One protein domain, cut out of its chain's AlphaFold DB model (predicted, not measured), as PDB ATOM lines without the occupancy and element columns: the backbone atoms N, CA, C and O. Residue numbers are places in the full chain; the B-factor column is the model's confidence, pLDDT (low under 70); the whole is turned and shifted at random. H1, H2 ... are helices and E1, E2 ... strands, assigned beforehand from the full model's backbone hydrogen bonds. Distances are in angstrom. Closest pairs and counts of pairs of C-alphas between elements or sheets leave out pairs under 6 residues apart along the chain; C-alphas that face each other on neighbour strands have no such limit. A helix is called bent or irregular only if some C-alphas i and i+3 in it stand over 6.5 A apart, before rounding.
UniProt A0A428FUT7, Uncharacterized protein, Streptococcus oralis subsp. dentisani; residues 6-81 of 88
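Overview. This is residues 6 to 81 of the 88 residues of an uncharacterized protein of Streptococcus oralis subsp. dentisani (UniProt A0A428FUT7). A small antiparallel sheet of E1, E3 and E4 and one kinked helix, H1, are set well away from each other in an open arrangement, joined by the long stretch of residues 41 to 55. After H1 the backbone folds back, and residues 76 to 77 pair with E2, which runs on into E3 of the sheet. The printed part has 76 residues with four named strands and then one named helix, in the order E1, E2, E3, E4, H1; the sheet's order is E1, E3, E4. The class is mixed, helices and strands, with 31 residues, under half, in named elements. The whole is only just compact, close to loose, with a radius of gyration of the C-alphas of 13.3 A and spans of 36 by 31 by 24 A.

Along the chain. E1 is residues 6 to 8, 6.7 A from first to last C-alpha, beginning at C-alpha 6 at (-54.650, -12.873, -6.102). E2 is residues 18 to 20, 7.1 A. E3, residues 22 to 26, is the longest strand by residues and measures 13.1 A, and E4, residues 38 to 40, measures 6.0 A. H1, residues 56 to 72, runs 23.9 A from C-alpha 56 at (-32.825, -14.117, -5.710) to C-alpha 72 at (-38.088, -31.789, -20.864).

Arrangement. In the sheet, E3 is the inner strand and E1 and E4 are the edge strands. E1 and E3 are antiparallel at 149 degrees; C-alphas 7 and 24 face each other at 4.4 A, and N 8 and O 23 are within hydrogen-bond range at 2.7 A. E3 and E4 form a hairpin, antiparallel at 136 degrees; C-alphas 24 and 38 face each other at 4.6 A, and N 24 and O 38 are within hydrogen-bond range at 2.7 A. E2 pairs with no named strand, but its residues 19 to 20 pair antiparallel with residues 12 to 13, and its residues 18 to 19 pair parallel with residues 76 to 77. E2 runs on into E3 across a break of 1 residue, at 41 degrees. The closest C-alphas of E2 and E4 are those of Val 20 and Phe 39, 6.3 A apart. H1 is not on the sheet, with 0 pairs of C-alphas within 10 A, and is apart from E1, E2 and E3. It has a kink of 36 degrees near residue 64 and is only just irregular: C-alphas 63 and 66 are 6.8 A apart. In H1, 10 of 13 O i to N i+4 pairs are within hydrogen-bond range.

Size, cuts and confidence. The two C-alphas farthest apart are those of Pro 28 and Asp 72, at 36.5 A. The printed part has no cut. The links E3 to E4, with 11 residues, and E4 to H1, with 15, are long. The mean pLDDT of the printed part is 88.3, and no printed residue is under 70.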
ATOM      1  N   VAL A   6     -55.876 -12.447  -6.773       93.62
ATOM      2  CA  VAL A   6     -54.650 -12.873  -6.102       93.62
ATOM      3  C   VAL A   6     -54.152 -14.124  -6.812       93.62
ATOM      4  O   VAL A   6     -54.823 -15.156  -6.793       93.62
ATOM      5  N   LEU A   7     -52.997 -14.014  -7.462       92.44
ATOM      6  CA  LEU A   7     -52.356 -15.125  -8.159       92.44
ATOM      7  C   LEU A   7     -51.458 -15.908  -7.200       92.44
ATOM      8  O   LEU A   7     -50.848 -15.351  -6.288       92.44
ATOM      9  N   SER A   8     -51.400 -17.217  -7.384       88.38
ATOM     10  CA  SER A   8     -50.651 -18.166  -6.568       88.38
ATOM     11  C   SER A   8     -50.180 -19.328  -7.435       88.38
ATOM     12  O   SER A   8     -50.830 -19.692  -8.415       88.38
ATOM     13  N   GLY A   9     -49.045 -19.920  -7.063       82.88
ATOM     14  CA  GLY A   9     -48.390 -20.944  -7.878       82.88
ATOM     15  C   GLY A   9     -47.798 -20.381  -9.174       82.88
ATOM     16  O   GLY A   9     -48.091 -19.259  -9.583       82.88
ATOM     17  N   ARG A  10     -46.922 -21.160  -9.808       85.88
ATOM     18  CA  ARG A  10     -46.338 -20.861 -11.121       85.88
ATOM     19  C   ARG A  10     -46.279 -22.158 -11.910       85.88
ATOM     20  O   ARG A  10     -45.755 -23.135 -11.386       85.88
ATOM     21  N   ARG A  11     -46.797 -22.145 -13.142       88.62
ATOM     22  CA  ARG A  11     -46.854 -23.302 -14.050       88.62
ATOM     23  C   ARG A  11     -47.358 -24.556 -13.347       88.62
ATOM     24  O   ARG A  11     -46.641 -25.527 -13.238       88.62
ATOM     25  N   VAL A  12     -48.560 -24.527 -12.801       90.62
ATOM     26  CA  VAL A  12     -49.086 -25.671 -12.055       90.62
ATOM     27  C   VAL A  12     -49.401 -26.815 -13.020       90.62
ATOM     28  O   VAL A  12     -50.194 -26.627 -13.943       90.62
ATOM     29  N   ASP A  13     -48.778 -27.975 -12.806       91.56
ATOM     30  CA  ASP A  13     -49.069 -29.223 -13.520       91.56
ATOM     31  C   ASP A  13     -50.490 -29.707 -13.190       91.56
ATOM     32  O   ASP A  13     -50.868 -29.830 -12.022       91.56
ATOM     33  N   LEU A  14     -51.288 -29.954 -14.229       89.50
ATOM     34  CA  LEU A  14     -52.669 -30.426 -14.126       89.50
ATOM     35  C   LEU A  14     -52.774 -31.962 -14.153       89.50
ATOM     36  O   LEU A  14     -53.881 -32.497 -14.178       89.50
ATOM     37  N   ALA A  15     -51.642 -32.675 -14.156       88.56
ATOM     38  CA  ALA A  15     -51.539 -34.134 -14.220       88.56
ATOM     39  C   ALA A  15     -52.208 -34.760 -15.462       88.56
ATOM     40  O   ALA A  15     -52.589 -35.931 -15.457       88.56
ATOM     41  N   ASN A  16     -52.339 -33.986 -16.540       88.69
ATOM     42  CA  ASN A  16     -52.940 -34.397 -17.811       88.69
ATOM     43  C   ASN A  16     -52.046 -34.040 -19.017       88.69
ATOM     44  O   ASN A  16     -52.543 -33.811 -20.119       88.69
ATOM     45  N   GLY A  17     -50.734 -33.918 -18.792       90.25
ATOM     46  CA  GLY A  17     -49.771 -33.473 -19.806       90.25
ATOM     47  C   GLY A  17     -49.784 -31.963 -20.064       90.25
ATOM     48  O   GLY A  17     -49.005 -31.479 -20.884       90.25
ATOM     49  N   HIS A  18     -50.629 -31.211 -19.353       92.06
ATOM     50  CA  HIS A  18     -50.723 -29.767 -19.484       92.06
ATOM     51  C   HIS A  18     -50.448 -29.047 -18.168       92.06
ATOM     52  O   HIS A  18     -50.635 -29.585 -17.078       92.06
ATOM     53  N   TYR A  19     -50.048 -27.784 -18.283       93.19
ATOM     54  CA  TYR A  19     -49.885 -26.888 -17.147       93.19
ATOM     55  C   TYR A  19     -50.712 -25.608 -17.309       93.19
ATOM     56  O   TYR A  19     -51.021 -25.169 -18.420       93.19
ATOM     57  N   VAL A  20     -51.044 -24.963 -16.194       93.44
ATOM     58  CA  VAL A  20     -51.611 -23.605 -16.167       93.44
ATOM     59  C   VAL A  20     -50.588 -22.630 -15.592       93.44
ATOM     60  O   VAL A  20     -49.907 -22.956 -14.626       93.44
ATOM     61  N   ASP A  21     -50.450 -21.429 -16.161       91.94
ATOM     62  CA  ASP A  21     -49.433 -20.473 -15.699       91.94
ATOM     63  C   ASP A  21     -49.629 -20.078 -14.225       91.94
ATOM     64  O   ASP A  21     -48.648 -20.028 -13.480       91.94
ATOM     65  N   TYR A  22     -50.875 -19.846 -13.796       92.88
ATOM     66  CA  TYR A  22     -51.209 -19.417 -12.437       92.88
ATOM     67  C   TYR A  22     -52.540 -19.993 -11.941       92.88
ATOM     68  O   TYR A  22     -53.477 -20.213 -12.713       92.88
ATOM     69  N   ILE A  23     -52.648 -20.139 -10.620       92.75
ATOM     70  CA  ILE A  23     -53.917 -20.303  -9.912       92.75
ATOM     71  C   ILE A  23     -54.335 -18.942  -9.350       92.75
ATOM     72  O   ILE A  23     -53.563 -18.272  -8.673       92.75
ATOM     73  N   GLY A  24     -55.564 -18.524  -9.611       92.31
ATOM     74  CA  GLY A  24     -56.125 -17.257  -9.171       92.31
ATOM     75  C   GLY A  24     -57.252 -17.416  -8.160       92.31
ATOM     76  O   GLY A  24     -58.045 -18.351  -8.233       92.31
ATOM     77  N   HIS A  25     -57.373 -16.435  -7.271       92.88
ATOM     78  CA  HIS A  25     -58.503 -16.294  -6.361       92.88
ATOM     79  C   HIS A  25     -59.015 -14.858  -6.332       92.88
ATOM     80  O   HIS A  25     -58.237 -13.912  -6.445       92.88
ATOM     81  N   GLY A  26     -60.323 -14.680  -6.150       89.88
ATOM     82  CA  GLY A  26     -60.922 -13.348  -6.095       89.88
ATOM     83  C   GLY A  26     -60.316 -12.483  -4.984       89.88
ATOM     84  O   GLY A  26     -60.266 -12.881  -3.818       89.88
ATOM     85  N   TYR A  27     -59.871 -11.278  -5.336       89.31
ATOM     86  CA  TYR A  27     -59.474 -10.271  -4.355       89.31
ATOM     87  C   TYR A  27     -60.718  -9.705  -3.635       89.31
ATOM     88  O   TYR A  27     -61.755  -9.532  -4.280       89.31
ATOM     89  N   PRO A  28     -60.650  -9.368  -2.331       88.81
ATOM     90  CA  PRO A  28     -59.496  -9.449  -1.423       88.81
ATOM     91  C   PRO A  28     -59.354 -10.789  -0.697       88.81
ATOM     92  O   PRO A  28     -58.487 -10.929   0.159       88.81
ATOM     93  N   PHE A  29     -60.225 -11.751  -0.984       84.25
ATOM     94  CA  PHE A  29     -60.396 -12.928  -0.140       84.25
ATOM     95  C   PHE A  29     -59.260 -13.950  -0.262       84.25
ATOM     96  O   PHE A  29     -58.997 -14.660   0.703       84.25
ATOM     97  N   GLY A  30     -58.573 -14.006  -1.407       84.12
ATOM     98  CA  GLY A  30     -57.484 -14.962  -1.621       84.12
ATOM     99  C   GLY A  30     -57.975 -16.416  -1.625       84.12
ATOM    100  O   GLY A  30     -59.131 -16.681  -1.957       84.12
ATOM    101  N   LEU A  31     -57.091 -17.359  -1.284       85.19
ATOM    102  CA  LEU A  31     -57.401 -18.792  -1.255       85.19
ATOM    103  C   LEU A  31     -58.509 -19.092  -0.237       85.19
ATOM    104  O   LEU A  31     -58.337 -18.877   0.963       85.19
ATOM    105  N   ARG A  32     -59.625 -19.647  -0.715       86.44
ATOM    106  CA  ARG A  32     -60.712 -20.153   0.127       86.44
ATOM    107  C   ARG A  32     -61.059 -21.587  -0.247       86.44
ATOM    108  O   ARG A  32     -61.097 -21.932  -1.422       86.44
ATOM    109  N   PHE A  33     -61.358 -22.403   0.761       85.19
ATOM    110  CA  PHE A  33     -61.694 -23.819   0.574       85.19
ATOM    111  C   PHE A  33     -63.092 -24.054  -0.006       85.19
ATOM    112  O   PHE A  33     -63.368 -25.136  -0.509       85.19
ATOM    113  N   ASP A  34     -63.978 -23.063   0.076       89.88
ATOM    114  CA  ASP A  34     -65.354 -23.135  -0.411       89.88
ATOM    115  C   ASP A  34     -65.530 -22.564  -1.826       89.88
ATOM    116  O   ASP A  34     -66.651 -22.488  -2.324       89.88
ATOM    117  N   THR A  35     -64.440 -22.163  -2.486       86.69
ATOM    118  CA  THR A  35     -64.472 -21.603  -3.841       86.69
ATOM    119  C   THR A  35     -63.504 -22.334  -4.752       86.69
ATOM    120  O   THR A  35     -62.346 -22.533  -4.387       86.69
ATOM    121  N   SER A  36     -63.950 -22.665  -5.963       89.38
ATOM    122  CA  SER A  36     -63.056 -23.209  -6.980       89.38
ATOM    123  C   SER A  36     -61.986 -22.183  -7.382       89.38
ATOM    124  O   SER A  36     -62.306 -20.998  -7.533       89.38
ATOM    125  N   PRO A  37     -60.730 -22.618  -7.582       89.88
ATOM    126  CA  PRO A  37     -59.679 -21.757  -8.105       89.88
ATOM    127  C   PRO A  37     -59.963 -21.326  -9.548       89.88
ATOM    128  O   PRO A  37     -60.607 -22.040 -10.316       89.88
ATOM    129  N   LEU A  38     -59.421 -20.172  -9.936       90.50
ATOM    130  CA  LEU A  38     -59.369 -19.731 -11.328       90.50
ATOM    131  C   LEU A  38     -58.068 -20.223 -11.963       90.50
ATOM    132  O   LEU A  38     -56.988 -19.870 -11.503       90.50
ATOM    133  N   PHE A  39     -58.147 -20.994 -13.039       91.69
ATOM    134  CA  PHE A  39     -56.973 -21.328 -13.841       91.69
ATOM    135  C   PHE A  39     -56.701 -20.201 -14.835       91.69
ATOM    136  O   PHE A  39     -57.572 -19.834 -15.621       91.69
ATOM    137  N   LEU A  40     -55.515 -19.598 -14.748       91.38
ATOM    138  CA  LEU A  40     -55.189 -18.373 -15.468       91.38
ATOM    139  C   LEU A  40     -53.903 -18.517 -16.269       91.38
ATOM    140  O   LEU A  40     -52.844 -18.834 -15.727       91.38
ATOM    141  N   SER A  41     -53.996 -18.190 -17.556       91.06
ATOM    142  CA  SER A  41     -52.823 -17.961 -18.393       91.06
ATOM    143  C   SER A  41     -52.249 -16.564 -18.170       91.06
ATOM    144  O   SER A  41     -52.986 -15.599 -17.944       91.06
ATOM    145  N   ASN A  42     -50.929 -16.438 -18.320       89.69
ATOM    146  CA  ASN A  42     -50.242 -15.152 -18.310       89.69
ATOM    147  C   ASN A  42     -50.772 -14.176 -19.381       89.69
ATOM    148  O   ASN A  42     -50.750 -12.967 -19.162       89.69
ATOM    149  N   LEU A  43     -51.318 -14.685 -20.492       90.69
ATOM    150  CA  LEU A  43     -51.890 -13.890 -21.584       90.69
ATOM    151  C   LEU A  43     -53.151 -13.118 -21.169       90.69
ATOM    152  O   LEU A  43     -53.505 -12.126 -21.803       90.69
ATOM    153  N   LEU A  44     -53.823 -13.556 -20.102       90.19
ATOM    154  CA  LEU A  44     -55.034 -12.920 -19.578       90.19
ATOM    155  C   LEU A  44     -54.723 -11.838 -18.530       90.19
ATOM    156  O   LEU A  44     -55.624 -11.122 -18.084       90.19
ATOM    157  N   ILE A  45     -53.457 -11.689 -18.129       91.31
ATOM    158  CA  ILE A  45     -53.039 -10.730 -17.106       91.31
ATOM    159  C   ILE A  45     -52.699  -9.398 -17.771       91.31
ATOM    160  O   ILE A  45     -51.651  -9.225 -18.384       91.31
ATOM    161  N   LYS A  46     -53.578  -8.407 -17.590       93.44
ATOM    162  CA  LYS A  46     -53.371  -7.056 -18.135       93.44
ATOM    163  C   LYS A  46     -52.223  -6.298 -17.460       93.44
ATOM    164  O   LYS A  46     -51.505  -5.557 -18.123       93.44
ATOM    165  N   ARG A  47     -52.116  -6.391 -16.131       93.50
ATOM    166  CA  ARG A  47     -51.069  -5.732 -15.332       93.50
ATOM    167  C   ARG A  47     -50.926  -6.386 -13.964       93.50
ATOM    168  O   ARG A  47     -51.919  -6.844 -13.401       93.50
ATOM    169  N   VAL A  48     -49.722  -6.325 -13.405       92.31
ATOM    170  CA  VAL A  48     -49.455  -6.641 -11.996       92.31
ATOM    171  C   VAL A  48     -49.624  -5.364 -11.174       92.31
ATOM    172  O   VAL A  48     -49.077  -4.320 -11.524       92.31
ATOM    173  N   VAL A  49     -50.443  -5.424 -10.122       93.56
ATOM    174  CA  VAL A  49     -50.696  -4.279  -9.222       93.56
ATOM    175  C   VAL A  49     -49.765  -4.313  -8.012       93.56
ATOM    176  O   VAL A  49     -49.322  -3.268  -7.551       93.56
ATOM    177  N   SER A  50     -49.469  -5.512  -7.515       91.81
ATOM    178  CA  SER A  50     -48.523  -5.759  -6.432       91.81
ATOM    179  C   SER A  50     -47.876  -7.111  -6.665       91.81
ATOM    180  O   SER A  50     -48.575  -8.086  -6.942       91.81
ATOM    181  N   GLU A  51     -46.558  -7.161  -6.534       89.44
ATOM    182  CA  GLU A  51     -45.815  -8.415  -6.519       89.44
ATOM    183  C   GLU A  51     -45.898  -9.064  -5.133       89.44
ATOM    184  O   GLU A  51     -46.117  -8.388  -4.122       89.44
ATOM    185  N   GLY A  52     -45.794 -10.393  -5.106       85.38
ATOM    186  CA  GLY A  52     -45.622 -11.155  -3.873       85.38
ATOM    187  C   GLY A  52     -44.167 -11.133  -3.405       85.38
ATOM    188  O   GLY A  52     -43.301 -10.546  -4.048       85.38
ATOM    189  N   TYR A  53     -43.888 -11.812  -2.294       84.06
ATOM    190  CA  TYR A  53     -42.508 -12.025  -1.864       84.06
ATOM    191  C   TYR A  53     -41.747 -12.882  -2.883       84.06
ATOM    192  O   TYR A  53     -42.273 -13.878  -3.376       84.06
ATOM    193  N   SER A  54     -40.511 -12.477  -3.163       83.06
ATOM    194  CA  SER A  54     -39.564 -13.143  -4.056       83.06
ATOM    195  C   SER A  54     -38.172 -13.070  -3.429       83.06
ATOM    196  O   SER A  54     -37.888 -12.144  -2.661       83.06
ATOM    197  N   ASP A  55     -37.314 -14.037  -3.742       86.25
ATOM    198  CA  ASP A  55     -35.892 -13.998  -3.413       86.25
ATOM    199  C   ASP A  55     -35.038 -14.274  -4.660       86.25
ATOM    200  O   ASP A  55     -35.531 -14.688  -5.710       86.25
ATOM    201  N   THR A  56     -33.734 -14.011  -4.561       83.62
ATOM    202  CA  THR A  56     -32.825 -14.117  -5.710       83.62
ATOM    203  C   THR A  56     -32.653 -15.550  -6.215       83.62
ATOM    204  O   THR A  56     -32.324 -15.746  -7.385       83.62
ATOM    205  N   ALA A  57     -32.863 -16.556  -5.362       82.75
ATOM    206  CA  ALA A  57     -32.789 -17.956  -5.760       82.75
ATOM    207  C   ALA A  57     -34.052 -18.368  -6.533       82.75
ATOM    208  O   ALA A  57     -33.946 -19.026  -7.571       82.75
ATOM    209  N   ASP A  58     -35.225 -17.936  -6.070       82.94
ATOM    210  CA  ASP A  58     -36.517 -18.153  -6.719       82.94
ATOM    211  C   ASP A  58     -36.578 -17.494  -8.106       82.94
ATOM    212  O   ASP A  58     -37.007 -18.123  -9.078       82.94
ATOM    213  N   GLU A  59     -36.077 -16.262  -8.235       81.44
ATOM    214  CA  GLU A  59     -36.006 -15.555  -9.521       81.44
ATOM    215  C   GLU A  59     -35.157 -16.308 -10.542       81.44
ATOM    216  O   GLU A  59     -35.596 -16.539 -11.673       81.44
ATOM    217  N   HIS A  60     -33.962 -16.741 -10.134       82.81
ATOM    218  CA  HIS A  60     -33.060 -17.503 -10.990       82.81
ATOM    219  C   HIS A  60     -33.679 -18.844 -11.403       82.81
ATOM    220  O   HIS A  60     -33.663 -19.209 -12.580       82.81
ATOM    221  N   TYR A  61     -34.265 -19.576 -10.451       84.88
ATOM    222  CA  TYR A  61     -34.924 -20.851 -10.732       84.88
ATOM    223  C   TYR A  61     -36.067 -20.689 -11.743       84.88
ATOM    224  O   TYR A  61     -36.163 -21.453 -12.708       84.88
ATOM    225  N   CYS A  62     -36.905 -19.667 -11.572       80.94
ATOM    226  CA  CYS A  62     -38.058 -19.440 -12.438       80.94
ATOM    227  C   CYS A  62     -37.684 -19.017 -13.861       80.94
ATOM    228  O   CYS A  62     -38.383 -19.396 -14.804       80.94
ATOM    229  N   GLN A  63     -36.603 -18.251 -14.026       76.81
ATOM    230  CA  GLN A  63     -36.140 -17.813 -15.344       76.81
ATOM    231  C   GLN A  63     -35.397 -18.921 -16.100       76.81
ATOM    232  O   GLN A  63     -35.609 -19.082 -17.303       76.81
ATOM    233  N   GLU A  64     -34.555 -19.700 -15.414       80.69
ATOM    234  CA  GLU A  64     -33.612 -20.601 -16.087       80.69
ATOM    235  C   GLU A  64     -34.021 -22.075 -16.072       80.69
ATOM    236  O   GLU A  64     -33.873 -22.768 -17.080       80.69
ATOM    237  N   ALA A  65     -34.536 -22.569 -14.946       86.31
ATOM    238  CA  ALA A  65     -34.748 -24.001 -14.741       86.31
ATOM    239  C   ALA A  65     -36.201 -24.402 -14.988       86.31
ATOM    240  O   ALA A  65     -36.466 -25.290 -15.794       86.31
ATOM    241  N   LEU A  66     -37.152 -23.675 -14.395       86.25
ATOM    242  CA  LEU A  66     -38.566 -24.053 -14.419       86.25
ATOM    243  C   LEU A  66     -39.104 -24.221 -15.848       86.25
ATOM    244  O   LEU A  66     -39.904 -25.112 -16.127       86.25
ATOM    245  N   ARG A  67     -38.665 -23.376 -16.791       81.56
ATOM    246  CA  ARG A  67     -39.093 -23.514 -18.186       81.56
ATOM    247  C   ARG A  67     -38.534 -24.750 -18.869       81.56
ATOM    248  O   ARG A  67     -39.247 -25.355 -19.669       81.56
ATOM    249  N   LYS A  68     -37.281 -25.072 -18.580       88.00
ATOM    250  CA  LYS A  68     -36.595 -26.222 -19.143       88.00
ATOM    251  C   LYS A  68     -37.197 -27.518 -18.607       88.00
ATOM    252  O   LYS A  68     -37.557 -28.364 -19.411       88.00
ATOM    253  N   ASP A  69     -37.417 -27.602 -17.298       90.44
ATOM    254  CA  ASP A  69     -37.985 -28.785 -16.641       90.44
ATOM    255  C   ASP A  69     -39.336 -29.187 -17.260       90.44
ATOM    256  O   ASP A  69     -39.575 -30.355 -17.549       90.44
ATOM    257  N   TYR A  70     -40.204 -28.205 -17.539       88.75
ATOM    258  CA  TYR A  70     -41.519 -28.449 -18.147       88.75
ATOM    259  C   TYR A  70     -41.412 -28.903 -19.604       88.75
ATOM    260  O   TYR A  70     -42.157 -29.781 -20.030       88.75
ATOM    261  N   LEU A  71     -40.482 -28.318 -20.363       86.62
ATOM    262  CA  LEU A  71     -40.237 -28.716 -21.746       86.62
ATOM    263  C   LEU A  71     -39.673 -30.142 -21.817       86.62
ATOM    264  O   LEU A  71     -40.139 -30.937 -22.630       86.62
ATOM    265  N   ASP A  72     -38.717 -30.468 -20.947       91.56
ATOM    266  CA  ASP A  72     -38.088 -31.789 -20.864       91.56
ATOM    267  C   ASP A  72     -39.097 -32.861 -20.408       91.56
ATOM    268  O   ASP A  72     -39.040 -34.002 -20.866       91.56
ATOM    269  N   ALA A  73     -40.066 -32.489 -19.564       90.69
ATOM    270  CA  ALA A  73     -41.190 -33.338 -19.167       90.69
ATOM    271  C   ALA A  73     -42.289 -33.470 -20.243       90.69
ATOM    272  O   ALA A  73     -43.229 -34.242 -20.060       90.69
ATOM    273  N   GLY A  74     -42.198 -32.729 -21.354       90.50
ATOM    274  CA  GLY A  74     -43.210 -32.726 -22.414       90.50
ATOM    275  C   GLY A  74     -44.526 -32.045 -22.025       90.50
ATOM    276  O   GLY A  74     -45.543 -32.294 -22.667       90.50
ATOM    277  N   LEU A  75     -44.523 -31.201 -20.986       91.25
ATOM    278  CA  LEU A  75     -45.708 -30.479 -20.528       91.25
ATOM    279  C   LEU A  75     -45.998 -29.275 -21.431       91.25
ATOM    280  O   LEU A  75     -45.125 -28.443 -21.694       91.25
ATOM    281  N   ILE A  76     -47.253 -29.144 -21.855       90.19
ATOM    282  CA  ILE A  76     -47.704 -28.079 -22.761       90.19
ATOM    283  C   ILE A  76     -48.620 -27.107 -22.006       90.19
ATOM    284  O   ILE A  76     -49.325 -27.484 -21.075       90.19
ATOM    285  N   SER A  77     -48.615 -25.822 -22.368       88.75
ATOM    286  CA  SER A  77     -49.564 -24.876 -21.769       88.75
ATOM    287  C   SER A  77     -51.000 -25.281 -22.110       88.75
ATOM    288  O   SER A  77     -51.315 -25.533 -23.272       88.75
ATOM    289  N   SER A  78     -51.874 -25.273 -21.106       90.00
ATOM    290  CA  SER A  78     -53.315 -25.540 -21.233       90.00
ATOM    291  C   SER A  78     -54.037 -24.606 -22.206       90.00
ATOM    292  O   SER A  78     -55.093 -24.961 -22.707       90.00
ATOM    293  N   VAL A  79     -53.457 -23.450 -22.545       87.81
ATOM    294  CA  VAL A  79     -53.978 -22.566 -23.605       87.81
ATOM    295  C   VAL A  79     -53.979 -23.245 -24.979       87.81
ATOM    296  O   VAL A  79     -54.766 -22.875 -25.843       87.81
ATOM    297  N   TYR A  80     -53.092 -24.221 -25.182       85.25
ATOM    298  CA  TYR A  80     -52.994 -25.010 -26.409       85.25
ATOM    299  C   TYR A  80     -53.592 -26.410 -26.261       85.25
ATOM    300  O   TYR A  80     -53.405 -27.229 -27.158       85.25
ATOM    301  N   ALA A  81     -54.260 -26.708 -25.142       81.94
ATOM    302  CA  ALA A  81     -54.973 -27.967 -25.008       81.94
ATOM    303  C   ALA A  81     -56.105 -27.991 -26.041       81.94
ATOM    304  O   ALA A  81     -56.921 -27.070 -26.096       81.94
TER     305      ALA A  81